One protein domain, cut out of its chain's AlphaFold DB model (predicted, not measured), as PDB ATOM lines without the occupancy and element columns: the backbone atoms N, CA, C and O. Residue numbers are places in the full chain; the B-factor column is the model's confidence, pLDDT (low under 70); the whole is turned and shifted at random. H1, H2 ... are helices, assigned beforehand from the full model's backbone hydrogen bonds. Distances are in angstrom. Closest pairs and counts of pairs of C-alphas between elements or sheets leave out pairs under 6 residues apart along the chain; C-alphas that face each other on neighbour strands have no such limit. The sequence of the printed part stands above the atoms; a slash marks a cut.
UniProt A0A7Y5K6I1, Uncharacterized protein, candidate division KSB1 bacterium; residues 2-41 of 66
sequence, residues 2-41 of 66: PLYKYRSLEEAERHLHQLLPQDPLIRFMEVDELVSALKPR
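AT A GLANCE: This is residues 2 to 41 of the 66 residues of an uncharacterized protein of candidate division KSB1 bacterium (UniProt A0A7Y5K6I1). The longest helix, H2, and the shorter H1 form an open V, their near ends joined by a tight link, and most of H2 sticks out as a free arm. Residues 2 to 8 lead into H1 on its side away from H2. The 40 printed residues include two named helices, H1 then H2, and no named strand; the class is all helix. The whole is loose, with a radius of gyration of the C-alphas of 12.9 A, and flat, spanning 42 by 22 by 10 A.

IN THESE COORDINATES: H2, residues 24 to 38, is 20.9 A long, from C-alpha 24 at (-37.345, -23.839, 12.988) to C-alpha 38 at (-34.574, -13.271, 30.749). H1, residues 9 to 19, is 15.5 A long and begins with C-alpha 9 at (-46.701, -6.378, 9.409).

HOW THE PARTS SIT: H2 and H1 are close but not clearly touching; their closest C-alphas, of Ile 26 and His 17, are 6.7 A apart. They run opposite ways at a steep tilt of 59 degrees. In both helices every O i to N i+4 pair is within hydrogen-bond range.

THE WHOLE: The C-alphas farthest apart, of Pro 2 and Pro 40, are 42.9 A apart. Residues 18 to 24 and 28 to 41 stand free. The printed part has no cut. Confidence is under 70 at residues 21, 40 and 41.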
ATOM      1  N   PRO A   2     -51.331 -17.584  -4.235       74.00
ATOM      2  CA  PRO A   2     -52.335 -16.793  -3.522       74.00
ATOM      3  C   PRO A   2     -51.702 -15.513  -2.962       74.00
ATOM      4  O   PRO A   2     -50.600 -15.552  -2.415       74.00
ATOM      5  N   LEU A   3     -52.380 -14.377  -3.141       75.19
ATOM      6  CA  LEU A   3     -51.912 -13.073  -2.674       75.19
ATOM      7  C   LEU A   3     -52.656 -12.724  -1.380       75.19
ATOM      8  O   LEU A   3     -53.832 -12.360  -1.417       75.19
ATOM      9  N   TYR A   4     -51.985 -12.865  -0.241       79.81
ATOM     10  CA  TYR A   4     -52.549 -12.512   1.060       79.81
ATOM     11  C   TYR A   4     -52.363 -11.013   1.318       79.81
ATOM     12  O   TYR A   4     -51.273 -10.476   1.119       79.81
ATOM     13  N   LYS A   5     -53.434 -10.328   1.732       84.88
ATOM     14  CA  LYS A   5     -53.416  -8.898   2.065       84.88
ATOM     15  C   LYS A   5     -53.611  -8.734   3.569       84.88
ATOM     16  O   LYS A   5     -54.635  -9.163   4.088       84.88
ATOM     17  N   TYR A   6     -52.660  -8.079   4.223       89.62
ATOM     18  CA  TYR A   6     -52.692  -7.770   5.655       89.62
ATOM     19  C   TYR A   6     -52.690  -6.255   5.854       89.62
ATOM     20  O   TYR A   6     -52.186  -5.517   5.000       89.62
ATOM     21  N   ARG A   7     -53.266  -5.779   6.958       86.94
ATOM     22  CA  ARG A   7     -53.312  -4.347   7.293       86.94
ATOM     23  C   ARG A   7     -52.031  -3.870   7.970       86.94
ATOM     24  O   ARG A   7     -51.711  -2.687   7.872       86.94
ATOM     25  N   SER A   8     -51.306  -4.766   8.634       89.62
ATOM     26  CA  SER A   8     -50.028  -4.484   9.292       89.62
ATOM     27  C   SER A   8     -49.040  -5.642   9.133       89.62
ATOM     28  O   SER A   8     -49.425  -6.769   8.816       89.62
ATOM     29  N   LEU A   9     -47.753  -5.355   9.365       84.50
ATOM     30  CA  LEU A   9     -46.701  -6.378   9.409       84.50
ATOM     31  C   LEU A   9     -46.962  -7.397  10.525       84.50
ATOM     32  O   LEU A   9     -46.861  -8.594  10.292       84.50
ATOM     33  N   GLU A  10     -47.413  -6.928  11.688       82.38
ATOM     34  CA  GLU A  10     -47.752  -7.776  12.839       82.38
ATOM     35  C   GLU A  10     -48.856  -8.794  12.509       82.38
ATOM     36  O   GLU A  10     -48.839  -9.932  12.978       82.38
ATOM     37  N   GLU A  11     -49.842  -8.399  11.697       84.06
ATOM     38  CA  GLU A  11     -50.927  -9.284  11.268       84.06
ATOM     39  C   GLU A  11     -50.418 -10.358  10.293       84.06
ATOM     40  O   GLU A  11     -50.820 -11.521  10.388       84.06
ATOM     41  N   ALA A  12     -49.485  -9.991   9.410       86.25
ATOM     42  CA  ALA A  12     -48.831 -10.924   8.497       86.25
ATOM     43  C   ALA A  12     -47.971 -11.951   9.251       86.25
ATOM     44  O   ALA A  12     -48.050 -13.146   8.962       86.25
ATOM     45  N   GLU A  13     -47.196 -11.502  10.240       81.62
ATOM     46  CA  GLU A  13     -46.360 -12.364  11.080       81.62
ATOM     47  C   GLU A  13     -47.216 -13.356  11.867       81.62
ATOM     48  O   GLU A  13     -46.992 -14.563  11.787       81.62
ATOM     49  N   ARG A  14     -48.277 -12.896  12.545       82.62
ATOM     50  CA  ARG A  14     -49.189 -13.788  13.286       82.62
ATOM     51  C   ARG A  14     -49.796 -14.875  12.405       82.62
ATOM     52  O   ARG A  14     -49.900 -16.022  12.836       82.62
ATOM     53  N   HIS A  15     -50.199 -14.528  11.186       83.62
ATOM     54  CA  HIS A  15     -50.757 -15.508  10.260       83.62
ATOM     55  C   HIS A  15     -49.693 -16.504   9.771       83.62
ATOM     56  O   HIS A  15     -49.973 -17.697   9.669       83.62
ATOM     57  N   LEU A  16     -48.454 -16.053   9.548       81.12
ATOM     58  CA  LEU A  16     -47.321 -16.931   9.237       81.12
ATOM     59  C   LEU A  16     -47.054 -17.935  10.374       81.12
ATOM     60  O   LEU A  16     -46.925 -19.132  10.114       81.12
ATOM     61  N   HIS A  17     -47.055 -17.463  11.626       77.25
ATOM     62  CA  HIS A  17     -46.899 -18.301  12.819       77.25
ATOM     63  C   HIS A  17     -47.974 -19.398  12.915       77.25
ATOM     64  O   HIS A  17     -47.675 -20.528  13.296       77.25
ATOM     65  N   GLN A  18     -49.218 -19.092  12.534       79.12
ATOM     66  CA  GLN A  18     -50.320 -20.063  12.532       79.12
ATOM     67  C   GLN A  18     -50.198 -21.110  11.419       79.12
ATOM     68  O   GLN A  18     -50.570 -22.265  11.620       79.12
ATOM     69  N   LEU A  19     -49.704 -20.713  10.245       81.56
ATOM     70  CA  LEU A  19     -49.571 -21.598   9.088       81.56
ATOM     71  C   LEU A  19     -48.399 -22.576   9.222       81.56
ATOM     72  O   LEU A  19     -48.477 -23.691   8.705       81.56
ATOM     73  N   LEU A  20     -47.323 -22.168   9.899       77.69
ATOM     74  CA  LEU A  20     -46.075 -22.930   9.989       77.69
ATOM     75  C   LEU A  20     -45.609 -23.122  11.447       77.69
ATOM     76  O   LEU A  20     -44.504 -22.723  11.807       77.69
ATOM     77  N   PRO A  21     -46.397 -23.799  12.303       66.69
ATOM     78  CA  PRO A  21     -46.087 -23.934  13.731       66.69
ATOM     79  C   PRO A  21     -44.834 -24.778  14.034       66.69
ATOM     80  O   PRO A  21     -44.372 -24.812  15.171       66.69
ATOM     81  N   GLN A  22     -44.294 -25.497  13.046       75.12
ATOM     82  CA  GLN A  22     -43.079 -26.311  13.182       75.12
ATOM     83  C   GLN A  22     -41.858 -25.700  12.485       75.12
ATOM     84  O   GLN A  22     -40.819 -26.359  12.412       75.12
ATOM     85  N   ASP A  23     -41.958 -24.472  11.966       78.69
ATOM     86  CA  ASP A  23     -40.817 -23.841  11.311       78.69
ATOM     87  C   ASP A  23     -39.697 -23.583  12.338       78.69
ATOM     88  O   ASP A  23     -39.926 -22.921  13.361       78.69
ATOM     89  N   PRO A  24     -38.477 -24.093  12.106       76.19
ATOM     90  CA  PRO A  24     -37.345 -23.839  12.988       76.19
ATOM     91  C   PRO A  24     -37.017 -22.345  13.135       76.19
ATOM     92  O   PRO A  24     -36.504 -21.963  14.187       76.19
ATOM     93  N   LEU A  25     -37.330 -21.500  12.145       78.81
ATOM     94  CA  LEU A  25     -37.147 -20.045  12.236       78.81
ATOM     95  C   LEU A  25     -38.109 -19.417  13.246       78.81
ATOM     96  O   LEU A  25     -37.681 -18.624  14.081       78.81
ATOM     97  N   ILE A  26     -39.382 -19.822  13.214       77.56
ATOM     98  CA  ILE A  26     -40.395 -19.374  14.179       77.56
ATOM     99  C   ILE A  26     -39.976 -19.773  15.595       77.56
ATOM    100  O   ILE A  26     -39.928 -18.931  16.491       77.56
ATOM    101  N   ARG A  27     -39.572 -21.034  15.785       76.62
ATOM    102  CA  ARG A  27     -39.094 -21.523  17.085       76.62
ATOM    103  C   ARG A  27     -37.841 -20.778  17.557       76.62
ATOM    104  O   ARG A  27     -37.701 -20.516  18.748       76.62
ATOM    105  N   PHE A  28     -36.923 -20.443  16.652       81.06
ATOM    106  CA  PHE A  28     -35.734 -19.663  16.993       81.06
ATOM    107  C   PHE A  28     -36.100 -18.257  17.487       81.06
ATOM    108  O   PHE A  28     -35.561 -17.824  18.502       81.06
ATOM    109  N   MET A  29     -37.035 -17.574  16.818       80.06
ATOM    110  CA  MET A  29     -37.504 -16.245  17.235       80.06
ATOM    111  C   MET A  29     -38.127 -16.269  18.634       80.06
ATOM    112  O   MET A  29     -37.778 -15.439  19.468       80.06
ATOM    113  N   GLU A  30     -38.979 -17.253  18.928       80.56
ATOM    114  CA  GLU A  30     -39.593 -17.415  20.256       80.56
ATOM    115  C   GLU A  30     -38.543 -17.635  21.357       80.56
ATOM    116  O   GLU A  30     -38.634 -17.072  22.451       80.56
ATOM    117  N   VAL A  31     -37.515 -18.440  21.069       82.38
ATOM    118  CA  VAL A  31     -36.402 -18.670  22.000       82.38
ATOM    119  C   VAL A  31     -35.578 -17.397  22.194       82.38
ATOM    120  O   VAL A  31     -35.209 -17.095  23.329       82.38
ATOM    121  N   ASP A  32     -35.305 -16.632  21.138       81.69
ATOM    122  CA  ASP A  32     -34.551 -15.378  21.238       81.69
ATOM    123  C   ASP A  32     -35.317 -14.300  22.018       81.69
ATOM    124  O   ASP A  32     -34.730 -13.605  22.854       81.69
ATOM    125  N   GLU A  33     -36.637 -14.206  21.838       80.81
ATOM    126  CA  GLU A  33     -37.493 -13.336  22.650       80.81
ATOM    127  C   GLU A  33     -37.467 -13.737  24.125       80.81
ATOM    128  O   GLU A  33     -37.293 -12.880  24.998       80.81
ATOM    129  N   LEU A  34     -37.576 -15.035  24.419       81.88
ATOM    130  CA  LEU A  34     -37.504 -15.552  25.785       81.88
ATOM    131  C   LEU A  34     -36.140 -15.250  26.420       81.88
ATOM    132  O   LEU A  34     -36.068 -14.736  27.538       81.88
ATOM    133  N   VAL A  35     -35.047 -15.518  25.703       82.38
ATOM    134  CA  VAL A  35     -33.678 -15.218  26.151       82.38
ATOM    135  C   VAL A  35     -33.501 -13.716  26.371       82.38
ATOM    136  O   VAL A  35     -32.907 -13.300  27.367       82.38
ATOM    137  N   SER A  36     -34.051 -12.887  25.486       77.81
ATOM    138  CA  SER A  36     -34.026 -11.428  25.608       77.81
ATOM    139  C   SER A  36     -34.841 -10.919  26.795       77.81
ATOM    140  O   SER A  36     -34.428  -9.960  27.448       77.81
ATOM    141  N   ALA A  37     -35.961 -11.566  27.125       75.50
ATOM    142  CA  ALA A  37     -36.768 -11.248  28.301       75.50
ATOM    143  C   ALA A  37     -36.088 -11.664  29.616       75.50
ATOM    144  O   ALA A  37     -36.230 -10.972  30.626       75.50
ATOM    145  N   LEU A  38     -35.335 -12.770  29.601       76.94
ATOM    146  CA  LEU A  38     -34.574 -13.271  30.749       76.94
ATOM    147  C   LEU A  38     -33.298 -12.469  31.017       76.94
ATOM    148  O   LEU A  38     -32.816 -12.440  32.153       76.94
ATOM    149  N   LYS A  39     -32.739 -11.802  29.999       74.50
ATOM    150  CA  LYS A  39     -31.610 -10.897  30.206       74.50
ATOM    151  C   LYS A  39     -32.056  -9.771  31.143       74.50
ATOM    152  O   LYS A  39     -33.036  -9.083  30.849       74.50
ATOM    153  N   PRO A  40     -31.346  -9.543  32.265       68.00
ATOM    154  CA  PRO A  40     -31.674  -8.444  33.155       68.00
ATOM    155  C   PRO A  40     -31.642  -7.162  32.331       68.00
ATOM    156  O   PRO A  40     -30.606  -6.816  31.757       68.00
ATOM    157  N   ARG A  41     -32.789  -6.478  32.229       64.25
ATOM    158  CA  ARG A  41     -32.867  -5.196  31.525       64.25
ATOM    159  C   ARG A  41     -31.832  -4.278  32.162       64.25
ATOM    160  O   ARG A  41     -32.009  -3.849  33.305       64.25
TER     161      ARG A  41